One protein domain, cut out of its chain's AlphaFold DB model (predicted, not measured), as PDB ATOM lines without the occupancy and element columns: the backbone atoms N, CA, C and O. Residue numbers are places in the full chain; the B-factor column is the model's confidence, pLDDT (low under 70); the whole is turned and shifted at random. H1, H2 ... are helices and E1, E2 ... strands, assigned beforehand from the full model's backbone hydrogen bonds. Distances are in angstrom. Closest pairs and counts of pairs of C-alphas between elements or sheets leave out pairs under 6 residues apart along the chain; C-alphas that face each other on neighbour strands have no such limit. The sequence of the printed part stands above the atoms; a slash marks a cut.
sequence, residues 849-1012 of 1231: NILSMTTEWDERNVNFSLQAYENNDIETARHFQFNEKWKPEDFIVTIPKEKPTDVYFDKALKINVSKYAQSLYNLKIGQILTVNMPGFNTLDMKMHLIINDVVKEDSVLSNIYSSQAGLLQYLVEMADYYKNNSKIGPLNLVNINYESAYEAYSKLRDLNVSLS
ATOM      1  N   ASN A 849      57.779 -38.780  17.777       70.62
ATOM      2  CA  ASN A 849      57.721 -38.869  16.335       70.62
ATOM      3  C   ASN A 849      57.029 -37.634  15.757       70.62
ATOM      4  O   ASN A 849      55.895 -37.316  16.117       70.62
ATOM      5  N   ILE A 850      57.721 -36.931  14.866       70.25
ATOM      6  CA  ILE A 850      57.160 -35.830  14.085       70.25
ATOM      7  C   ILE A 850      57.327 -36.168  12.606       70.25
ATOM      8  O   ILE A 850      58.376 -36.633  12.160       70.25
ATOM      9  N   LEU A 851      56.277 -35.909  11.837       76.56
ATOM     10  CA  LEU A 851      56.334 -35.887  10.389       76.56
ATOM     11  C   LEU A 851      56.652 -34.458   9.959       76.56
ATOM     12  O   LEU A 851      55.834 -33.566  10.154       76.56
ATOM     13  N   SER A 852      57.838 -34.234   9.407       75.56
ATOM     14  CA  SER A 852      58.260 -32.929   8.902       75.56
ATOM     15  C   SER A 852      58.286 -32.935   7.378       75.56
ATOM     16  O   SER A 852      58.895 -33.818   6.772       75.56
ATOM     17  N   MET A 853      57.652 -31.953   6.748       77.00
ATOM     18  CA  MET A 853      57.701 -31.743   5.301       77.00
ATOM     19  C   MET A 853      57.799 -30.257   4.974       77.00
ATOM     20  O   MET A 853      57.355 -29.414   5.753       77.00
ATOM     21  N   THR A 854      58.388 -29.933   3.826       79.12
ATOM     22  CA  THR A 854      58.390 -28.553   3.327       79.12
ATOM     23  C   THR A 854      57.158 -28.358   2.464       79.12
ATOM     24  O   THR A 854      56.836 -29.227   1.662       79.12
ATOM     25  N   THR A 855      56.453 -27.251   2.647       82.06
ATOM     26  CA  THR A 855      55.292 -26.879   1.841       82.06
ATOM     27  C   THR A 855      55.485 -25.469   1.315       82.06
ATOM     28  O   THR A 855      56.026 -24.618   2.011       82.06
ATOM     29  N   GLU A 856      55.078 -25.207   0.081       87.50
ATOM     30  CA  GLU A 856      55.235 -23.893  -0.542       87.50
ATOM     31  C   GLU A 856      53.883 -23.185  -0.568       87.50
ATOM     32  O   GLU A 856      52.914 -23.705  -1.108       87.50
ATOM     33  N   TRP A 857      53.778 -22.000   0.020       90.19
ATOM     34  CA  TRP A 857      52.580 -21.177  -0.074       90.19
ATOM     35  C   TRP A 857      52.501 -20.513  -1.438       90.19
ATOM     36  O   TRP A 857      53.183 -19.523  -1.706       90.19
ATOM     37  N   ASP A 858      51.615 -21.069  -2.258       84.38
ATOM     38  CA  ASP A 858      51.456 -20.810  -3.687       84.38
ATOM     39  C   ASP A 858      51.332 -19.313  -4.018       84.38
ATOM     40  O   ASP A 858      52.019 -18.793  -4.890       84.38
ATOM     41  N   GLU A 859      50.535 -18.566  -3.244       85.62
ATOM     42  CA  GLU A 859      50.298 -17.135  -3.496       85.62
ATOM     43  C   GLU A 859      51.539 -16.250  -3.307       85.62
ATOM     44  O   GLU A 859      51.570 -15.119  -3.798       85.62
ATOM     45  N   ARG A 860      52.534 -16.710  -2.540       83.50
ATOM     46  CA  ARG A 860      53.710 -15.905  -2.177       83.50
ATOM     47  C   ARG A 860      55.047 -16.565  -2.492       83.50
ATOM     48  O   ARG A 860      56.062 -15.908  -2.273       83.50
ATOM     49  N   ASN A 861      55.056 -17.805  -2.987       84.62
ATOM     50  CA  ASN A 861      56.263 -18.610  -3.187       84.62
ATOM     51  C   ASN A 861      57.132 -18.634  -1.909       84.62
ATOM     52  O   ASN A 861      58.298 -18.238  -1.878       84.62
ATOM     53  N   VAL A 862      56.490 -18.984  -0.790       84.00
ATOM     54  CA  VAL A 862      57.103 -19.007   0.544       84.00
ATOM     55  C   VAL A 862      57.119 -20.433   1.065       84.00
ATOM     56  O   VAL A 862      56.066 -21.041   1.213       84.00
ATOM     57  N   ASN A 863      58.291 -20.935   1.441       83.94
ATOM     58  CA  ASN A 863      58.418 -22.259   2.039       83.94
ATOM     59  C   ASN A 863      58.119 -22.234   3.547       83.94
ATOM     60  O   ASN A 863      58.731 -21.489   4.316       83.94
ATOM     61  N   PHE A 864      57.203 -23.096   3.967       85.25
ATOM     62  CA  PHE A 864      56.905 -23.436   5.349       85.25
ATOM     63  C   PHE A 864      57.422 -24.840   5.667       85.25
ATOM     64  O   PHE A 864      57.424 -25.722   4.815       85.25
ATOM     65  N   SER A 865      57.814 -25.079   6.919       83.44
ATOM     66  CA  SER A 865      58.020 -26.439   7.429       83.44
ATOM     67  C   SER A 865      56.739 -26.883   8.131       83.44
ATOM     68  O   SER A 865      56.425 -26.393   9.215       83.44
ATOM     69  N   LEU A 866      55.984 -27.797   7.527       87.38
ATOM     70  CA  LEU A 866      54.844 -28.443   8.166       87.38
ATOM     71  C   LEU A 866      55.344 -29.573   9.073       87.38
ATOM     72  O   LEU A 866      55.971 -30.517   8.602       87.38
ATOM     73  N   GLN A 867      55.051 -29.476  10.365       86.88
ATOM     74  CA  GLN A 867      55.374 -30.455  11.394       86.88
ATOM     75  C   GLN A 867      54.081 -31.063  11.938       86.88
ATOM     76  O   GLN A 867      53.320 -30.401  12.648       86.88
ATOM     77  N   ALA A 868      53.828 -32.328  11.614       87.06
ATOM     78  CA  ALA A 868      52.704 -33.078  12.146       87.06
ATOM     79  C   ALA A 868      53.163 -33.999  13.286       87.06
ATOM     80  O   ALA A 868      53.986 -34.891  13.076       87.06
ATOM     81  N   TYR A 869      52.655 -33.777  14.498       85.19
ATOM     82  CA  TYR A 869      53.054 -34.538  15.688       85.19
ATOM     83  C   TYR A 869      52.173 -35.768  15.919       85.19
ATOM     84  O   TYR A 869      51.002 -35.790  15.533       85.19
ATOM     85  N   GLU A 870      52.727 -36.794  16.559       82.19
ATOM     86  CA  GLU A 870      51.978 -37.997  16.916       82.19
ATOM     87  C   GLU A 870      50.830 -37.683  17.890       82.19
ATOM     88  O   GLU A 870      51.035 -37.088  18.943       82.19
ATOM     89  N   ASN A 871      49.611 -38.127  17.575       78.25
ATOM     90  CA  ASN A 871      48.405 -37.805  18.346       78.25
ATOM     91  C   ASN A 871      48.480 -38.130  19.844       78.25
ATOM     92  O   ASN A 871      47.847 -37.452  20.651       78.25
ATOM     93  N   ASN A 872      49.229 -39.169  20.212       76.75
ATOM     94  CA  ASN A 872      49.365 -39.606  21.599       76.75
ATOM     95  C   ASN A 872      50.411 -38.788  22.381       76.75
ATOM     96  O   ASN A 872      50.531 -38.951  23.595       76.75
ATOM     97  N   ASP A 873      51.156 -37.899  21.716       77.94
ATOM     98  CA  ASP A 873      52.146 -37.030  22.345       77.94
ATOM     99  C   ASP A 873      51.475 -35.758  22.899       77.94
ATOM    100  O   ASP A 873      51.462 -34.675  22.301       77.94
ATOM    101  N   ILE A 874      50.905 -35.924  24.097       80.81
ATOM    102  CA  ILE A 874      50.222 -34.875  24.864       80.81
ATOM    103  C   ILE A 874      51.139 -33.667  25.117       80.81
ATOM    104  O   ILE A 874      50.680 -32.522  25.076       80.81
ATOM    105  N   GLU A 875      52.434 -33.894  25.356       76.88
ATOM    106  CA  GLU A 875      53.389 -32.807  25.593       76.88
ATOM    107  C   GLU A 875      53.557 -31.939  24.338       76.88
ATOM    108  O   GLU A 875      53.634 -30.714  24.446       76.88
ATOM    109  N   THR A 876      53.514 -32.541  23.142       78.62
ATOM    110  CA  THR A 876      53.508 -31.798  21.866       78.62
ATOM    111  C   THR A 876      52.245 -31.036  21.627       78.62
ATOM    112  O   THR A 876      52.318 -29.867  21.258       78.62
ATOM    113  N   ALA A 877      51.101 -31.690  21.830       84.75
ATOM    114  CA  ALA A 877      49.812 -31.048  21.669       84.75
ATOM    115  C   ALA A 877      49.767 -29.790  22.544       84.75
ATOM    116  O   ALA A 877      49.467 -28.707  22.049       84.75
ATOM    117  N   ARG A 878      50.200 -29.896  23.807       86.06
ATOM    118  CA  ARG A 878      50.280 -28.758  24.727       86.06
ATOM    119  C   ARG A 878      51.284 -27.696  24.276       86.06
ATOM    120  O   ARG A 878      50.942 -26.514  24.282       86.06
ATOM    121  N   HIS A 879      52.491 -28.096  23.874       81.50
ATOM    122  CA  HIS A 879      53.539 -27.178  23.414       81.50
ATOM    123  C   HIS A 879      53.110 -26.391  22.161       81.50
ATOM    124  O   HIS A 879      53.242 -25.168  22.117       81.50
ATOM    125  N   PHE A 880      52.495 -27.058  21.183       87.44
ATOM    126  CA  PHE A 880      51.943 -26.430  19.980       87.44
ATOM    127  C   PHE A 880      50.521 -25.889  20.164       87.44
ATOM    128  O   PHE A 880      49.936 -25.430  19.189       87.44
ATOM    129  N   GLN A 881      49.982 -25.867  21.388       92.00
ATOM    130  CA  GLN A 881      48.690 -25.257  21.745       92.00
ATOM    131  C   GLN A 881      47.466 -25.891  21.062       92.00
ATOM    132  O   GLN A 881      46.463 -25.230  20.800       92.00
ATOM    133  N   PHE A 882      47.531 -27.189  20.794       91.31
ATOM    134  CA  PHE A 882      46.377 -28.001  20.430       91.31
ATOM    135  C   PHE A 882      45.653 -28.514  21.675       91.31
ATOM    136  O   PHE A 882      46.244 -28.728  22.735       91.31
ATOM    137  N   ASN A 883      44.347 -28.732  21.548       91.31
ATOM    138  CA  ASN A 883      43.572 -29.369  22.603       91.31
ATOM    139  C   ASN A 883      43.868 -30.874  22.602       91.31
ATOM    140  O   ASN A 883      43.613 -31.564  21.621       91.31
ATOM    141  N   GLU A 884      44.361 -31.377  23.730       87.62
ATOM    142  CA  GLU A 884      44.746 -32.780  23.942       87.62
ATOM    143  C   GLU A 884      43.586 -33.773  23.714       87.62
ATOM    144  O   GLU A 884      43.815 -34.968  23.570       87.62
ATOM    145  N   LYS A 885      42.333 -33.292  23.691       89.94
ATOM    146  CA  LYS A 885      41.127 -34.102  23.455       89.94
ATOM    147  C   LYS A 885      40.664 -34.130  21.998       89.94
ATOM    148  O   LYS A 885      39.649 -34.769  21.726       89.94
ATOM    149  N   TRP A 886      41.323 -33.400  21.099       89.44
ATOM    150  CA  TRP A 886      40.919 -33.357  19.698       89.44
ATOM    151  C   TRP A 886      41.080 -34.716  19.031       89.44
ATOM    152  O   TRP A 886      42.128 -35.356  19.114       89.44
ATOM    153  N   LYS A 887      40.021 -35.130  18.348       90.25
ATOM    154  CA  LYS A 887      40.016 -36.280  17.451       90.25
ATOM    155  C   LYS A 887      40.498 -35.856  16.058       90.25
ATOM    156  O   LYS A 887      40.520 -34.657  15.775       90.25
ATOM    157  N   PRO A 888      40.887 -36.794  15.175       88.38
ATOM    158  CA  PRO A 888      41.343 -36.465  13.823       88.38
ATOM    159  C   PRO A 888      40.372 -35.556  13.053       88.38
ATOM    160  O   PRO A 888      40.808 -34.645  12.355       88.38
ATOM    161  N   GLU A 889      39.064 -35.734  13.246       90.88
ATOM    162  CA  GLU A 889      38.020 -34.955  12.571       90.88
ATOM    163  C   GLU A 889      37.955 -33.503  13.071       90.88
ATOM    164  O   GLU A 889      37.608 -32.600  12.313       90.88
ATOM    165  N   ASP A 890      38.351 -33.241  14.323       93.50
ATOM    166  CA  ASP A 890      38.360 -31.890  14.897       93.50
ATOM    167  C   ASP A 890      39.404 -30.981  14.228       93.50
ATOM    168  O   ASP A 890      39.305 -29.749  14.324       93.50
ATOM    169  N   PHE A 891      40.395 -31.570  13.546       93.31
ATOM    170  CA  PHE A 891      41.393 -30.854  12.755       93.31
ATOM    171  C   PHE A 891      40.870 -30.433  11.383       93.31
ATOM    172  O   PHE A 891      41.559 -29.687  10.701       93.31
ATOM    173  N   ILE A 892      39.678 -30.848  10.962       95.94
ATOM    174  CA  ILE A 892      39.156 -30.540   9.630       95.94
ATOM    175  C   ILE A 892      38.001 -29.546   9.743       95.94
ATOM    176  O   ILE A 892      37.131 -29.661  10.604       95.94
ATOM    177  N   VAL A 893      38.003 -28.523   8.888       95.31
ATOM    178  CA  VAL A 893      36.952 -27.496   8.827       95.31
ATOM    179  C   VAL A 893      36.433 -27.386   7.410       95.31
ATOM    180  O   VAL A 893      37.214 -27.234   6.476       95.31
ATOM    181  N   THR A 894      35.115 -27.391   7.251       94.44
ATOM    182  CA  THR A 894      34.480 -27.068   5.973       94.44
ATOM    183  C   THR A 894      34.571 -25.565   5.709       94.44
ATOM    184  O   THR A 894      34.146 -24.748   6.527       94.44
ATOM    185  N   ILE A 895      35.131 -25.194   4.562       91.06
ATOM    186  CA  ILE A 895      35.245 -23.817   4.089       91.06
ATOM    187  C   ILE A 895      33.859 -23.379   3.577       91.06
ATOM    188  O   ILE A 895      33.289 -24.052   2.717       91.06
ATOM    189  N   PRO A 896      33.280 -22.265   4.068       86.56
ATOM    190  CA  PRO A 896      31.992 -21.779   3.576       86.56
ATOM    191  C   PRO A 896      32.039 -21.490   2.068       86.56
ATOM    192  O   PRO A 896      32.908 -20.751   1.606       86.56
ATOM    193  N   LYS A 897      31.063 -22.011   1.311       78.38
ATOM    194  CA  LYS A 897      30.959 -21.881  -0.161       78.38
ATOM    195  C   LYS A 897      30.730 -20.452  -0.681       78.38
ATOM    196  O   LYS A 897      30.642 -20.245  -1.883       78.38
ATOM    197  N   GLU A 898      30.617 -19.458   0.197       73.00
ATOM    198  CA  GLU A 898      30.266 -18.077  -0.164       73.00
ATOM    199  C   GLU A 898      31.409 -17.287  -0.832       73.00
ATOM    200  O   GLU A 898      31.215 -16.134  -1.215       73.00
ATOM    201  N   LYS A 899      32.596 -17.885  -1.018       57.25
ATOM    202  CA  LYS A 899      33.688 -17.290  -1.802       57.25
ATOM    203  C   LYS A 899      33.846 -18.029  -3.139       57.25
ATOM    204  O   LYS A 899      34.008 -19.245  -3.118       57.25
ATOM    205  N   PRO A 900      33.826 -17.325  -4.289       52.53
ATOM    206  CA  PRO A 900      34.061 -17.915  -5.602       52.53
ATOM    207  C   PRO A 900      35.557 -18.200  -5.727       52.53
ATOM    208  O   PRO A 900      36.327 -17.399  -6.245       52.53
ATOM    209  N   THR A 901      35.988 -19.302  -5.142       54.03
ATOM    210  CA  THR A 901      37.338 -19.822  -5.313       54.03
ATOM    211  C   THR A 901      37.229 -21.087  -6.148       54.03
ATOM    212  O   THR A 901      36.327 -21.883  -5.892       54.03
ATOM    213  N   ASP A 902      38.144 -21.285  -7.102       59.03
ATOM    214  CA  ASP A 902      38.319 -22.496  -7.935       59.03
ATOM    215  C   ASP A 902      38.723 -23.741  -7.109       59.03
ATOM    216  O   ASP A 902      39.481 -24.612  -7.532       59.03
ATOM    217  N   VAL A 903      38.259 -23.798  -5.867       59.16
ATOM    218  CA  VAL A 903      38.596 -24.782  -4.860       59.16
ATOM    219  C   VAL A 903      37.619 -25.928  -5.014       59.16
ATOM    220  O   VAL A 903      36.473 -25.863  -4.571       59.16
ATOM    221  N   TYR A 904      38.086 -26.983  -5.670       70.31
ATOM    222  CA  TYR A 904      37.333 -28.220  -5.792       70.31
ATOM    223  C   TYR A 904      37.113 -28.844  -4.395       70.31
ATOM    224  O   TYR A 904      35.999 -29.240  -4.073       70.31
ATOM    225  N   PHE A 905      38.103 -28.815  -3.495       81.62
ATOM    226  CA  PHE A 905      37.998 -29.424  -2.164       81.62
ATOM    227  C   PHE A 905      37.586 -28.430  -1.058       81.62
ATOM    228  O   PHE A 905      38.389 -27.616  -0.608       81.62
ATOM    229  N   ASP A 906      36.346 -28.515  -0.564       89.19
ATOM    230  CA  ASP A 906      35.743 -27.564   0.392       89.19
ATOM    231  C   ASP A 906      36.180 -27.739   1.858       89.19
ATOM    232  O   ASP A 906      35.500 -27.275   2.775       89.19
ATOM    233  N   LYS A 907      37.321 -28.383   2.107       93.56
ATOM    234  CA  LYS A 907      37.835 -28.642   3.455       93.56
ATOM    235  C   LYS A 907      39.228 -28.055   3.646       93.56
ATOM    236  O   LYS A 907      40.069 -28.090   2.748       93.56
ATOM    237  N   ALA A 908      39.485 -27.555   4.852       94.88
ATOM    238  CA  ALA A 908      40.777 -27.054   5.302       94.88
ATOM    239  C   ALA A 908      41.269 -27.795   6.552       94.88
ATOM    240  O   ALA A 908      40.484 -28.096   7.455       94.88
ATOM    241  N   LEU A 909      42.580 -28.026   6.631       95.75
ATOM    242  CA  LEU A 909      43.254 -28.559   7.812       95.75
ATOM    243  C   LEU A 909      43.549 -27.426   8.804       95.75
ATOM    244  O   LEU A 909      44.248 -26.469   8.472       95.75
ATOM    245  N   LYS A 910      43.056 -27.533  10.038       96.94
ATOM    246  CA  LYS A 910      43.434 -26.653  11.146       96.94
ATOM    247  C   LYS A 910      44.910 -26.828  11.443       96.94
ATOM    248  O   LYS A 910      45.392 -27.927  11.734       96.94
ATOM    249  N   ILE A 911      45.600 -25.705  11.432       96.56
ATOM    250  CA  ILE A 911      47.017 -25.617  11.734       96.56
ATOM    251  C   ILE A 911      47.257 -24.549  12.787       96.56
ATOM    252  O   ILE A 911      46.565 -23.533  12.824       96.56
ATOM    253  N   ASN A 912      48.275 -24.740  13.611       96.31
ATOM    254  CA  ASN A 912      48.821 -23.653  14.412       96.31
ATOM    255  C   ASN A 912      50.096 -23.166  13.730       96.31
ATOM    256  O   ASN A 912      50.858 -23.966  13.195       96.31
ATOM    257  N   VAL A 913      50.342 -21.860  13.709       94.88
ATOM    258  CA  VAL A 913      51.546 -21.298  13.075       94.88
ATOM    259  C   VAL A 913      52.515 -20.791  14.126       94.88
ATOM    260  O   VAL A 913      52.117 -20.312  15.187       94.88
ATOM    261  N   SER A 914      53.811 -20.878  13.839       91.44
ATOM    262  CA  SER A 914      54.818 -20.212  14.664       91.44
ATOM    263  C   SER A 914      54.588 -18.696  14.702       91.44
ATOM    264  O   SER A 914      54.218 -18.076  13.700       91.44
ATOM    265  N   LYS A 915      54.864 -18.066  15.847       87.88
ATOM    266  CA  LYS A 915      54.816 -16.603  15.979       87.88
ATOM    267  C   LYS A 915      55.772 -15.883  15.020       87.88
ATOM    268  O   LYS A 915      55.439 -14.808  14.522       87.88
ATOM    269  N   TYR A 916      56.901 -16.506  14.676       83.00
ATOM    270  CA  TYR A 916      57.786 -16.020  13.620       83.00
ATOM    271  C   TYR A 916      57.084 -15.977  12.256       83.00
ATOM    272  O   TYR A 916      56.978 -14.886  11.696       83.00
ATOM    273  N   ALA A 917      56.503 -17.091  11.782       88.12
ATOM    274  CA  ALA A 917      55.722 -17.125  10.536       88.12
ATOM    275  C   ALA A 917      54.568 -16.111  10.548       88.12
ATOM    276  O   ALA A 917      54.351 -15.394   9.570       88.12
ATOM    277  N   GLN A 918      53.855 -16.009  11.674       93.81
ATOM    278  CA  GLN A 918      52.779 -15.039  11.842       93.81
ATOM    279  C   GLN A 918      53.278 -13.603  11.650       93.81
ATOM    280  O   GLN A 918      52.685 -12.848  10.883       93.81
ATOM    281  N   SER A 919      54.365 -13.228  12.329       85.06
ATOM    282  CA  SER A 919      54.916 -11.872  12.272       85.06
ATOM    283  C   SER A 919      55.526 -11.533  10.913       85.06
ATOM    284  O   SER A 919      55.316 -10.428  10.417       85.06
ATOM    285  N   LEU A 920      56.229 -12.489  10.297       83.56
ATOM    286  CA  LEU A 920      56.932 -12.309   9.032       83.56
ATOM    287  C   LEU A 920      55.951 -12.143   7.868       83.56
ATOM    288  O   LEU A 920      56.131 -11.271   7.023       83.56
ATOM    289  N   TYR A 921      54.879 -12.939   7.853       90.50
ATOM    290  CA  TYR A 921      53.919 -12.951   6.749       90.50
ATOM    291  C   TYR A 921      52.590 -12.249   7.056       90.50
ATOM    292  O   TYR A 921      51.709 -12.209   6.189       90.50
ATOM    293  N   ASN A 922      52.468 -11.655   8.250       93.25
ATOM    294  CA  ASN A 922      51.266 -11.003   8.775       93.25
ATOM    295  C   ASN A 922      50.036 -11.930   8.769       93.25
ATOM    296  O   ASN A 922      48.946 -11.541   8.337       93.25
ATOM    297  N   LEU A 923      50.233 -13.178   9.206       94.69
ATOM    298  CA  LEU A 923      49.187 -14.197   9.205       94.69
ATOM    299  C   LEU A 923      48.159 -13.941  10.313       94.69
ATOM    300  O   LEU A 923      48.513 -13.592  11.443       94.69
ATOM    301  N   LYS A 924      46.874 -14.139  10.007       96.62
ATOM    302  CA  LYS A 924      45.770 -13.946  10.964       96.62
ATOM    303  C   LYS A 924      45.107 -15.271  11.323       96.62
ATOM    304  O   LYS A 924      44.958 -16.141  10.472       96.62
ATOM    305  N   ILE A 925      44.643 -15.397  12.566       96.81
ATOM    306  CA  ILE A 925      43.773 -16.510  12.975       96.81
ATOM    307  C   ILE A 925      42.514 -16.498  12.089       96.81
ATOM    308  O   ILE A 925      41.923 -15.442  11.861       96.81
ATOM    309  N   GLY A 926      42.145 -17.661  11.555       95.88
ATOM    310  CA  GLY A 926      41.071 -17.868  10.584       95.88
ATOM    311  C   GLY A 926      41.472 -17.669   9.117       95.88
ATOM    312  O   GLY A 926      40.656 -17.920   8.234       95.88
ATOM    313  N   GLN A 927      42.700 -17.226   8.826       95.56
ATOM    314  CA  GLN A 927      43.193 -17.124   7.451       95.56
ATOM    315  C   GLN A 927      43.404 -18.518   6.851       95.56
ATOM    316  O   GLN A 927      43.929 -19.408   7.521       95.56
ATOM    317  N   ILE A 928      43.015 -18.679   5.584       94.69
ATOM    318  CA  ILE A 928      43.249 -19.893   4.802       94.69
ATOM    319  C   ILE A 928      44.522 -19.695   3.973       94.69
ATOM    320  O   ILE A 928      44.678 -18.661   3.325       94.69
ATOM    321  N   LEU A 929      45.428 -20.665   4.026       94.25
ATOM    322  CA  LEU A 929      46.643 -20.752   3.227       94.25
ATOM    323  C   LEU A 929      46.470 -21.889   2.225       94.25
ATOM    324  O   LEU A 929      46.059 -22.982   2.608       94.25
ATOM    325  N   THR A 930      46.812 -21.647   0.968       92.75
ATOM    326  CA  THR A 930      46.856 -22.691  -0.059       92.75
ATOM    327  C   THR A 930      48.312 -23.061  -0.287       92.75
ATOM    328  O   THR A 930      49.083 -22.228  -0.760       92.75
ATOM    329  N   VAL A 931      48.709 -24.270   0.106       90.94
ATOM    330  CA  VAL A 931      50.103 -24.716   0.014       90.94
ATOM    331  C   VAL A 931      50.261 -25.882  -0.958       90.94
ATOM    332  O   VAL A 931      49.447 -26.806  -0.964       90.94
ATOM    333  N   ASN A 932      51.332 -25.853  -1.740       85.25
ATOM    334  CA  ASN A 932      51.804 -26.953  -2.567       85.25
ATOM    335  C   ASN A 932      52.643 -27.895  -1.689       85.25
ATOM    336  O   ASN A 932      53.433 -27.437  -0.856       85.25
ATOM    337  N   MET A 933      52.482 -29.208  -1.859       77.31
ATOM    338  CA  MET A 933      53.304 -30.209  -1.168       77.31
ATOM    339  C   MET A 933      54.350 -30.824  -2.108       77.31
ATOM    340  O   MET A 933      54.049 -31.816  -2.783       77.31
ATOM    341  N   PRO A 934      55.582 -30.280  -2.149       58.12
ATOM    342  CA  PRO A 934      56.685 -30.880  -2.884       58.12
ATOM    343  C   PRO A 934      56.997 -32.259  -2.287       58.12
ATOM    344  O   PRO A 934      57.413 -32.386  -1.141       58.12
ATOM    345  N   GLY A 935      56.722 -33.315  -3.048       55.59
ATOM    346  CA  GLY A 935      56.740 -34.707  -2.571       55.59
ATOM    347  C   GLY A 935      55.538 -35.512  -3.059       55.59
ATOM    348  O   GLY A 935      55.646 -36.716  -3.262       55.59
ATOM    349  N   PHE A 936      54.437 -34.825  -3.375       55.09
ATOM    350  CA  PHE A 936      53.301 -35.357  -4.132       55.09
ATOM    351  C   PHE A 936      53.320 -34.854  -5.579       55.09
ATOM    352  O   PHE A 936      52.272 -34.622  -6.175       55.09
ATOM    353  N   ASN A 937      54.517 -34.654  -6.142       43.59
ATOM    354  CA  ASN A 937      54.740 -33.990  -7.436       43.59
ATOM    355  C   ASN A 937      53.998 -34.645  -8.612       43.59
ATOM    356  O   ASN A 937      53.871 -34.037  -9.667       43.59
ATOM    357  N   THR A 938      53.505 -35.873  -8.449       49.22
ATOM    358  CA  THR A 938      52.670 -36.548  -9.444       49.22
ATOM    359  C   THR A 938      51.225 -36.042  -9.480       49.22
ATOM    360  O   THR A 938      50.518 -36.365 -10.429       49.22
ATOM    361  N   LEU A 939      50.775 -35.274  -8.479       55.81
ATOM    362  CA  LEU A 939      49.353 -34.992  -8.255       55.81
ATOM    363  C   LEU A 939      48.973 -33.498  -8.236       55.81
ATOM    364  O   LEU A 939      47.788 -33.213  -8.111       55.81
ATOM    365  N   ASP A 940      49.932 -32.565  -8.342       63.41
ATOM    366  CA  ASP A 940      49.720 -31.096  -8.271       63.41
ATOM    367  C   ASP A 940      48.669 -30.677  -7.212       63.41
ATOM    368  O   ASP A 940      47.778 -29.855  -7.436       63.41
ATOM    369  N   MET A 941      48.707 -31.340  -6.047       71.38
ATOM    370  CA  MET A 941      47.677 -31.186  -5.020       71.38
ATOM    371  C   MET A 941      47.962 -29.957  -4.167       71.38
ATOM    372  O   MET A 941      48.965 -29.892  -3.452       71.38
ATOM    373  N   LYS A 942      47.015 -29.021  -4.191       84.94
ATOM    374  CA  LYS A 942      46.982 -27.868  -3.295       84.94
ATOM    375  C   LYS A 942      46.235 -28.232  -2.016       84.94
ATOM    376  O   LYS A 942      45.074 -28.631  -2.071       84.94
ATOM    377  N   MET A 943      46.882 -28.084  -0.862       90.56
ATOM    378  CA  MET A 943      46.222 -28.214   0.438       90.56
ATOM    379  C   MET A 943      45.728 -26.863   0.932       90.56
ATOM    380  O   MET A 943      46.468 -25.878   0.916       90.56
ATOM    381  N   HIS A 944      44.519 -26.840   1.478       93.62
ATOM    382  CA  HIS A 944      43.992 -25.699   2.213       93.62
ATOM    383  C   HIS A 944      44.255 -25.876   3.706       93.62
ATOM    384  O   HIS A 944      43.817 -26.844   4.325       93.62
ATOM    385  N   LEU A 945      44.954 -24.918   4.302       95.25
ATOM    386  CA  LEU A 945      45.272 -24.885   5.724       95.25
ATOM    387  C   LEU A 945      44.575 -23.687   6.363       95.25
ATOM    388  O   LEU A 945      44.697 -22.582   5.852       95.25
ATOM    389  N   ILE A 946      43.875 -23.860   7.480       96.12
ATOM    390  CA  ILE A 946      43.254 -22.756   8.224       96.12
ATOM    391  C   ILE A 946      43.993 -22.516   9.537       96.12
ATOM    392  O   ILE A 946      44.169 -23.425  10.348       96.12
ATOM    393  N   ILE A 947      44.423 -21.275   9.764       97.19
ATOM    394  CA  ILE A 947      45.164 -20.907  10.974       97.19
ATOM    395  C   ILE A 947      44.215 -20.898  12.168       97.19
ATOM    396  O   ILE A 947      43.358 -20.027  12.285       97.19
ATOM    397  N   ASN A 948      44.381 -21.861  13.063       97.25
ATOM    398  CA  ASN A 948      43.595 -22.003  14.276       97.25
ATOM    399  C   ASN A 948      44.156 -21.152  15.426       97.25
ATOM    400  O   ASN A 948      43.400 -20.432  16.070       97.25
ATOM    401  N   ASP A 949      45.467 -21.204  15.663       96.69
ATOM    402  CA  ASP A 949      46.134 -20.404  16.696       96.69
ATOM    403  C   ASP A 949      47.588 -20.074  16.311       96.69
ATOM    404  O   ASP A 949      48.142 -20.592  15.333       96.69
ATOM    405  N   VAL A 950      48.217 -19.191  17.085       94.50
ATOM    406  CA  VAL A 950      49.627 -18.820  16.963       94.50
ATOM    407  C   VAL A 950      50.381 -19.331  18.182       94.50
ATOM    408  O   VAL A 950      50.173 -18.858  19.299       94.50
ATOM    409  N   VAL A 951      51.320 -20.250  17.957       91.75
ATOM    410  CA  VAL A 951      52.159 -20.799  19.026       91.75
ATOM    411  C   VAL A 951      52.949 -19.660  19.669       91.75
ATOM    412  O   VAL A 951      53.759 -19.002  19.015       91.75
ATOM    413  N   LYS A 952      52.689 -19.408  20.959       83.06
ATOM    414  CA  LYS A 952      53.263 -18.271  21.715       83.06
ATOM    415  C   LYS A 952      54.785 -18.328  21.814       83.06
ATOM    416  O   LYS A 952      55.423 -17.283  21.957       83.06
ATOM    417  N   GLU A 953      55.338 -19.535  21.789       73.56
ATOM    418  CA  GLU A 953      56.772 -19.781  21.836       73.56
ATOM    419  C   GLU A 953      57.385 -19.478  20.462       73.56
ATOM    420  O   GLU A 953      56.961 -20.005  19.433       73.56
ATOM    421  N   ASP A 954      58.352 -18.559  20.444       61.41
ATOM    422  CA  ASP A 954      59.001 -18.115  19.213       61.41
ATOM    423  C   ASP A 954      59.919 -19.230  18.681       61.41
ATOM    424  O   ASP A 954      61.027 -19.439  19.172       61.41
ATOM    425  N   SER A 955      59.446 -19.938  17.655       67.19
ATOM    426  CA  SER A 955      60.288 -20.745  16.767       67.19
ATOM    427  C   SER A 955      61.138 -19.828  15.887       67.19
ATOM    428  O   SER A 955      60.678 -18.775  15.454       67.19
ATOM    429  N   VAL A 956      62.367 -20.245  15.588       61.84
ATOM    430  CA  VAL A 956      63.252 -19.544  14.642       61.84
ATOM    431  C   VAL A 956      62.807 -19.759  13.190       61.84
ATOM    432  O   VAL A 956      63.059 -18.930  12.324       61.84
ATOM    433  N   LEU A 957      62.128 -20.875  12.927       72.75
ATOM    434  CA  LEU A 957      61.698 -21.286  11.599       72.75
ATOM    435  C   LEU A 957      60.233 -20.923  11.358       72.75
ATOM    436  O   LEU A 957      59.422 -20.861  12.290       72.75
ATOM    437  N   SER A 958      59.887 -20.716  10.086       83.38
ATOM    438  CA  SER A 958      58.498 -20.585   9.642       83.38
ATOM    439  C   SER A 958      57.812 -21.948   9.642       83.38
ATOM    440  O   SER A 958      57.628 -22.578   8.603       83.38
ATOM    441  N   ASN A 959      57.463 -22.404  10.842       87.94
ATOM    442  CA  ASN A 959      56.815 -23.691  11.042       87.94
ATOM    443  C   ASN A 959      55.295 -23.551  11.060       87.94
ATOM    444  O   ASN A 959      54.748 -22.594  11.631       87.94
ATOM    445  N   ILE A 960      54.651 -24.553  10.479       93.12
ATOM    446  CA  ILE A 960      53.231 -24.846  10.578       93.12
ATOM    447  C   ILE A 960      53.106 -26.156  11.351       93.12
ATOM    448  O   ILE A 960      53.810 -27.112  11.056       93.12
ATOM    449  N   TYR A 961      52.213 -26.217  12.327       93.25
ATOM    450  CA  TYR A 961      52.012 -27.386  13.173       93.25
ATOM    451  C   TYR A 961      50.626 -27.980  12.921       93.25
ATOM    452  O   TYR A 961      49.659 -27.237  12.752       93.25
ATOM    453  N   SER A 962      50.517 -29.306  12.920       94.56
ATOM    454  CA  SER A 962      49.242 -30.042  12.915       94.56
ATOM    455  C   SER A 962      49.402 -31.385  13.633       94.56
ATOM    456  O   SER A 962      50.506 -31.724  14.052       94.56
ATOM    457  N   SER A 963      48.334 -32.165  13.789       91.81
ATOM    458  CA  SER A 963      48.457 -33.558  14.235       91.81
ATOM    459  C   SER A 963      48.645 -34.492  13.043       91.81
ATOM    460  O   SER A 963      48.148 -34.225  11.947       91.81
ATOM    461  N   GLN A 964      49.352 -35.605  13.241       86.00
ATOM    462  CA  GLN A 964      49.536 -36.608  12.190       86.00
ATOM    463  C   GLN A 964      48.212 -37.197  11.735       86.00
ATOM    464  O   GLN A 964      47.994 -37.300  10.532       86.00
ATOM    465  N   ALA A 965      47.308 -37.543  12.655       84.44
ATOM    466  CA  ALA A 965      46.032 -38.095  12.224       84.44
ATOM    467  C   ALA A 965      45.125 -37.036  11.600       84.44
ATOM    468  O   ALA A 965      44.375 -37.375  10.698       84.44
ATOM    469  N   GLY A 966      45.191 -35.773  12.036       90.12
ATOM    470  CA  GLY A 966      44.470 -34.683  11.377       90.12
ATOM    471  C   GLY A 966      44.944 -34.498   9.937       90.12
ATOM    472  O   GLY A 966      44.127 -34.435   9.023       90.12
ATOM    473  N   LEU A 967      46.264 -34.500   9.721       89.31
ATOM    474  CA  LEU A 967      46.856 -34.465   8.385       89.31
ATOM    475  C   LEU A 967      46.464 -35.699   7.557       89.31
ATOM    476  O   LEU A 967      46.022 -35.550   6.426       89.31
ATOM    477  N   LEU A 968      46.576 -36.911   8.107       84.62
ATOM    478  CA  LEU A 968      46.200 -38.141   7.403       84.62
ATOM    479  C   LEU A 968      44.712 -38.176   7.058       84.62
ATOM    480  O   LEU A 968      44.363 -38.489   5.926       84.62
ATOM    481  N   GLN A 969      43.842 -37.806   7.997       88.19
ATOM    482  CA  GLN A 969      42.405 -37.708   7.760       88.19
ATOM    483  C   GLN A 969      42.107 -36.683   6.660       88.19
ATOM    484  O   GLN A 969      41.290 -36.954   5.784       88.19
ATOM    485  N   TYR A 970      42.814 -35.547   6.641       90.38
ATOM    486  CA  TYR A 970      42.695 -34.557   5.572       90.38
ATOM    487  C   TYR A 970      43.082 -35.136   4.204       90.38
ATOM    488  O   TYR A 970      42.347 -34.955   3.236       90.38
ATOM    489  N   LEU A 971      44.193 -35.877   4.126       85.19
ATOM    490  CA  LEU A 971      44.636 -36.524   2.887       85.19
ATOM    491  C   LEU A 971      43.661 -37.609   2.412       85.19
ATOM    492  O   LEU A 971      43.393 -37.692   1.215       85.19
ATOM    493  N   VAL A 972      43.097 -38.402   3.330       83.62
ATOM    494  CA  VAL A 972      42.075 -39.415   3.019       83.62
ATOM    495  C   VAL A 972      40.815 -38.757   2.467       83.62
ATOM    496  O   VAL A 972      40.334 -39.153   1.411       83.62
ATOM    497  N   GLU A 973      40.308 -37.714   3.126       87.88
ATOM    498  CA  GLU A 973      39.104 -37.011   2.676       87.88
ATOM    499  C   GLU A 973      39.309 -36.290   1.342       87.88
ATOM    500  O   GLU A 973      38.388 -36.224   0.525       87.88
ATOM    501  N   MET A 974      40.513 -35.768   1.107       84.38
ATOM    502  CA  MET A 974      40.900 -35.177  -0.169       84.38
ATOM    503  C   MET A 974      40.921 -36.240  -1.273       84.38
ATOM    504  O   MET A 974      40.339 -36.032  -2.337       84.38
ATOM    505  N   ALA A 975      41.530 -37.399  -1.017       78.94
ATOM    506  CA  ALA A 975      41.552 -38.514  -1.958       78.94
ATOM    507  C   ALA A 975      40.136 -39.049  -2.256       78.94
ATOM    508  O   ALA A 975      39.791 -39.235  -3.424       78.94
ATOM    509  N   ASP A 976      39.286 -39.207  -1.233       82.69
ATOM    510  CA  ASP A 976      37.871 -39.579  -1.381       82.69
ATOM    511  C   ASP A 976      37.104 -38.572  -2.241       82.69
ATOM    512  O   ASP A 976      36.308 -38.949  -3.105       82.69
ATOM    513  N   TYR A 977      37.339 -37.278  -2.016       84.88
ATOM    514  CA  TYR A 977      36.722 -36.225  -2.807       84.88
ATOM    515  C   TYR A 977      37.090 -36.363  -4.290       84.88
ATOM    516  O   TYR A 977      36.197 -36.352  -5.137       84.88
ATOM    517  N   TYR A 978      38.374 -36.528  -4.620       78.19
ATOM    518  CA  TYR A 978      38.810 -36.659  -6.013       78.19
ATOM    519  C   TYR A 978      38.318 -37.957  -6.662       78.19
ATOM    520  O   TYR A 978      37.861 -37.927  -7.806       78.19
ATOM    521  N   LYS A 979      38.315 -39.070  -5.918       79.00
ATOM    522  CA  LYS A 979      37.764 -40.354  -6.373       79.00
ATOM    523  C   LYS A 979      36.293 -40.221  -6.781       79.00
ATOM    524  O   LYS A 979      35.899 -40.650  -7.868       79.00
ATOM    525  N   ASN A 980      35.492 -39.577  -5.932       81.06
ATOM    526  CA  ASN A 980      34.045 -39.455  -6.120       81.06
ATOM    527  C   ASN A 980      33.635 -38.350  -7.113       81.06
ATOM    528  O   ASN A 980      32.551 -38.428  -7.690       81.06
ATOM    529  N   ASN A 981      34.483 -37.341  -7.351       74.50
ATOM    530  CA  ASN A 981      34.205 -36.212  -8.253       74.50
ATOM    531  C   ASN A 981      34.899 -36.317  -9.625       74.50
ATOM    532  O   ASN A 981      35.004 -35.328 -10.350       74.50
ATOM    533  N   SER A 982      35.300 -37.525 -10.029       59.50
ATOM    534  CA  SER A 982      36.025 -37.878 -11.266       59.50
ATOM    535  C   SER A 982      35.325 -37.563 -12.606       59.50
ATOM    536  O   SER A 982      35.777 -37.989 -13.665       59.50
ATOM    537  N   LYS A 983      34.272 -36.730 -12.626       60.00
ATOM    538  CA  LYS A 983      33.765 -36.109 -13.869       60.00
ATOM    539  C   LYS A 983      34.764 -35.118 -14.495       60.00
ATOM    540  O   LYS A 983      34.536 -34.652 -15.609       60.00
ATOM    541  N   ILE A 984      35.869 -34.814 -13.813       57.19
ATOM    542  CA  ILE A 984      36.969 -33.960 -14.276       57.19
ATOM    543  C   ILE A 984      37.952 -34.788 -15.135       57.19
ATOM    544  O   ILE A 984      39.086 -34.987 -14.737       57.19
ATOM    545  N   GLY A 985      37.515 -35.286 -16.302       47.34
ATOM    546  CA  GLY A 985      38.364 -35.832 -17.385       47.34
ATOM    547  C   GLY A 985      39.245 -37.073 -17.083       47.34
ATOM    548  O   GLY A 985      39.724 -37.271 -15.974       47.34
ATOM    549  N   PRO A 986      39.517 -37.949 -18.069       46.12
ATOM    550  CA  PRO A 986      40.287 -39.171 -17.845       46.12
ATOM    551  C   PRO A 986      41.789 -38.871 -17.685       46.12
ATOM    552  O   PRO A 986      42.561 -38.936 -18.639       46.12
ATOM    553  N   LEU A 987      42.232 -38.601 -16.456       48.69
ATOM    554  CA  LEU A 987      43.633 -38.715 -16.031       48.69
ATOM    555  C   LEU A 987      44.000 -40.207 -15.872       48.69
ATOM    556  O   LEU A 987      44.254 -40.708 -14.779       48.69
ATOM    557  N   ASN A 988      44.019 -40.939 -16.991       49.25
ATOM    558  CA  ASN A 988      44.229 -42.396 -17.048       49.25
ATOM    559  C   ASN A 988      45.607 -42.885 -16.548       49.25
ATOM    560  O   ASN A 988      45.787 -44.084 -16.377       49.25
ATOM    561  N   LEU A 989      46.567 -41.994 -16.277       46.22
ATOM    562  CA  LEU A 989      47.869 -42.344 -15.680       46.22
ATOM    563  C   LEU A 989      47.946 -42.077 -14.171       46.22
ATOM    564  O   LEU A 989      48.872 -42.547 -13.517       46.22
ATOM    565  N   VAL A 990      46.977 -41.357 -13.603       51.47
ATOM    566  CA  VAL A 990      47.024 -40.941 -12.195       51.47
ATOM    567  C   VAL A 990      46.164 -41.845 -11.298       51.47
ATOM    568  O   VAL A 990      46.456 -42.004 -10.116       51.47
ATOM    569  N   ASN A 991      45.179 -42.548 -11.873       50.56
ATOM    570  CA  ASN A 991      44.277 -43.451 -11.142       50.56
ATOM    571  C   ASN A 991      44.980 -44.605 -10.400       50.56
ATOM    572  O   ASN A 991      44.554 -44.951  -9.303       50.56
ATOM    573  N   ILE A 992      46.065 -45.169 -10.947       50.38
ATOM    574  CA  ILE A 992      46.743 -46.328 -10.333       50.38
ATOM    575  C   ILE A 992      47.478 -45.917  -9.045       50.38
ATOM    576  O   ILE A 992      47.437 -46.640  -8.058       50.38
ATOM    577  N   ASN A 993      48.071 -44.719  -9.001       54.94
ATOM    578  CA  ASN A 993      48.744 -44.231  -7.792       54.94
ATOM    579  C   ASN A 993      47.763 -43.704  -6.732       54.94
ATOM    580  O   ASN A 993      48.077 -43.764  -5.545       54.94
ATOM    581  N   TYR A 994      46.584 -43.204  -7.128       58.84
ATOM    582  CA  TYR A 994      45.589 -42.692  -6.179       58.84
ATOM    583  C   TYR A 994      44.926 -43.791  -5.355       58.84
ATOM    584  O   TYR A 994      44.800 -43.619  -4.146       58.84
ATOM    585  N   GLU A 995      44.506 -44.901  -5.970       59.28
ATOM    586  CA  GLU A 995      43.875 -45.990  -5.212       59.28
ATOM    587  C   GLU A 995      44.862 -46.636  -4.238       59.28
ATOM    588  O   GLU A 995      44.511 -46.840  -3.079       59.28
ATOM    589  N   SER A 996      46.118 -46.836  -4.650       58.38
ATOM    590  CA  SER A 996      47.173 -47.351  -3.770       58.38
ATOM    591  C   SER A 996      47.532 -46.378  -2.643       58.38
ATOM    592  O   SER A 996      47.720 -46.805  -1.506       58.38
ATOM    593  N   ALA A 997      47.599 -45.069  -2.918       59.47
ATOM    594  CA  ALA A 997      47.841 -44.063  -1.884       59.47
ATOM    595  C   ALA A 997      46.660 -43.962  -0.908       59.47
ATOM    596  O   ALA A 997      46.867 -43.927   0.301       59.47
ATOM    597  N   TYR A 998      45.426 -43.973  -1.418       65.25
ATOM    598  CA  TYR A 998      44.212 -43.996  -0.607       65.25
ATOM    599  C   TYR A 998      44.167 -45.224   0.299       65.25
ATOM    600  O   TYR A 998      43.989 -45.078   1.505       65.25
ATOM    601  N   GLU A 999      44.384 -46.415  -0.261       68.44
ATOM    602  CA  GLU A 999      44.388 -47.670   0.488       68.44
ATOM    603  C   GLU A 999      45.517 -47.700   1.529       68.44
ATOM    604  O   GLU A 999      45.312 -48.154   2.655       68.44
ATOM    605  N   ALA A1000      46.696 -47.161   1.201       64.94
ATOM    606  CA  ALA A1000      47.788 -47.013   2.155       64.94
ATOM    607  C   ALA A1000      47.410 -46.064   3.304       64.94
ATOM    608  O   ALA A1000      47.580 -46.418   4.471       64.94
ATOM    609  N   TYR A1001      46.858 -44.884   3.008       65.88
ATOM    610  CA  TYR A1001      46.469 -43.915   4.036       65.88
ATOM    611  C   TYR A1001      45.295 -44.396   4.890       65.88
ATOM    612  O   TYR A1001      45.322 -44.201   6.108       65.88
ATOM    613  N   SER A1002      44.301 -45.062   4.297       66.88
ATOM    614  CA  SER A1002      43.171 -45.628   5.035       66.88
ATOM    615  C   SER A1002      43.634 -46.750   5.963       66.88
ATOM    616  O   SER A1002      43.295 -46.733   7.144       66.88
ATOM    617  N   LYS A1003      44.489 -47.663   5.481       69.12
ATOM    618  CA  LYS A1003      45.071 -48.725   6.316       69.12
ATOM    619  C   LYS A1003      45.926 -48.149   7.445       69.12
ATOM    620  O   LYS A1003      45.793 -48.588   8.580       69.12
ATOM    621  N   LEU A1004      46.763 -47.145   7.180       64.00
ATOM    622  CA  LEU A1004      47.596 -46.505   8.210       64.00
ATOM    623  C   LEU A1004      46.763 -45.806   9.291       64.00
ATOM    624  O   LEU A1004      47.092 -45.907  10.476       64.00
ATOM    625  N   ARG A1005      45.668 -45.142   8.897       67.62
ATOM    626  CA  ARG A1005      44.697 -44.556   9.832       67.62
ATOM    627  C   ARG A1005      44.075 -45.636  10.715       67.62
ATOM    628  O   ARG A1005      44.034 -45.476  11.934       67.62
ATOM    629  N   ASP A1006      43.626 -46.732  10.112       70.75
ATOM    630  CA  ASP A1006      42.915 -47.800  10.815       70.75
ATOM    631  C   ASP A1006      43.856 -48.620  11.728       70.75
ATOM    632  O   ASP A1006      43.437 -49.095  12.785       70.75
ATOM    633  N   LEU A1007      45.147 -48.721  11.383       61.94
ATOM    634  CA  LEU A1007      46.181 -49.391  12.185       61.94
ATOM    635  C   LEU A1007      46.656 -48.570  13.403       61.94
ATOM    636  O   LEU A1007      47.412 -49.091  14.224       61.94
ATOM    637  N   ASN A1008      46.220 -47.310  13.560       61.75
ATOM    638  CA  ASN A1008      46.674 -46.388  14.616       61.75
ATOM    639  C   ASN A1008      48.211 -46.264  14.680       61.75
ATOM    640  O   ASN A1008      48.834 -46.252  15.746       61.75
ATOM    641  N   VAL A1009      48.817 -46.220  13.500       60.22
ATOM    642  CA  VAL A1009      50.257 -46.239  13.287       60.22
ATOM    643  C   VAL A1009      50.782 -44.815  13.116       60.22
ATOM    644  O   VAL A1009      50.221 -44.036  12.346       60.22
ATOM    645  N   SER A1010      51.877 -44.465  13.799       57.25
ATOM    646  CA  SER A1010      52.528 -43.164  13.622       57.25
ATOM    647  C   SER A1010      53.496 -43.173  12.434       57.25
ATOM    648  O   SER A1010      54.330 -44.069  12.273       57.25
ATOM    649  N   LEU A1011      53.382 -42.150  11.583       62.62
ATOM    650  CA  LEU A1011      54.300 -41.910  10.471       62.62
ATOM    651  C   LEU A1011      55.342 -40.900  10.921       62.62
ATOM    652  O   LEU A1011      55.030 -39.736  11.149       62.62
ATOM    653  N   SER A1012      56.590 -41.330  11.039       64.94
ATOM    654  CA  SER A1012      57.675 -40.472  11.502       64.94
ATOM    655  C   SER A1012      58.822 -40.492  10.521       64.94
ATOM    656  O   SER A1012      59.353 -41.554  10.204       64.94
TER     657      SER A1012
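This is residues 849 to 1012 of the 1231 residues of an uncharacterized protein of Entomoplasma freundtii (UniProt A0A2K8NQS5). Six strands, E1, E2, E7, E4, E6 and E5, ring a closed barrel, with the long helix H4 packed on its outside and H5 folding back over H4, away from the barrel. The short helices H1, H2 and H3 also sit outside the barrel, and E3 pairs onto E4 without being part of the ring. The 164 printed residues hold five named helices and seven named strands, in the order E1 E2 H1 H2 E3 E4 H3 E5 E6 E7 H4 H5; the class is mixed, helices and strands, and the barrel holds both parallel and antiparallel pairs. The whole is compact, with a radius of gyration of the C-alphas of 15.7 A and spans of 47 by 37 by 27 A.

E1, residues 849 to 857, and E2, residues 862 to 869, form an antiparallel hairpin, with N 853 and O 866 2.9 A apart. H1, residues 874 to 879, lies outside the barrel at a height of 7.8 A over the sheet, over none of the strands; its Thr 876 and Tyr 869 of E2 have C-alphas 6.8 A apart, the closest of the two elements. H2, residues 888 to 891, is also on the barrel, outside it, at a height of 7.5 A. E3, residues 892 to 894, and E4, residues 907 to 914, form an antiparallel hairpin, with N 893 and O 908 2.9 A apart. H3, residues 915 to 921, lies outside the barrel over E7, residues 959 to 963, and runs across the strands, at 70 degrees to E7 on the local plane. E5, residues 928 to 932, and E6, residues 942 to 951, are an antiparallel hairpin, with N 931 and O 943 2.9 A apart. E6 bends by 70 degrees at residue 948 and is parallel to E4, with N 911 and O 946 2.9 A apart. E7 is parallel to E2, with N 960 and O 865 2.9 A apart, and antiparallel to E4, with N 961 and O 912 2.8 A apart. E5 and E1, antiparallel, close the ring, with N 932 and O 856 2.7 A apart. H4, residues 964 to 980, is outside the barrel at a height of 10.0 A; it runs along the strands, but only just, at 29.6 degrees to E4 on the local plane. H4 touches H2 with its residues 965 to 969 alone; the closest C-alphas, of Gly 966 and Pro 888, are 4.4 A apart. H5, residues 991 to 1006, is not on the barrel but touches H4 in a helical hairpin, the closest C-alphas being those of Val 972 and Tyr 998, 6.2 A apart; they run opposite ways at a tilt of 38 degrees, only just steep. In H1, H3 and H4 every O i to N i+4 pair is within hydrogen-bond range, in H5 11 of 12 are, and H2 is too short for such a pair.

E1 begins at C-alpha 849 (57.721, -38.869, 16.335) and is 24.7 A long; E2 measures 22.1 A, E4 22.0 A and E6 24.0 A. H4 runs 24.2 A from C-alpha 964 (49.536, -36.608, 12.190), and H5 runs 22.4 A to C-alpha 1006 (42.915, -47.800, 10.815).

The C-alphas of Glu 953 and Pro 986, the two farthest apart, are 47.1 A from each other, while those of Asn 849 and Ser 1012 are 5.1 A apart. The printed part has no cut. The link from E3 to E4, with 12 residues, is long, and residues 983 to 988, between H4 and H5, stand free. The mean pLDDT of the printed part is 78.9; it is under 70 at residues 899 to 903, 934 to 940, 954 to 956, 982 to 1005 and 1007 to 1012.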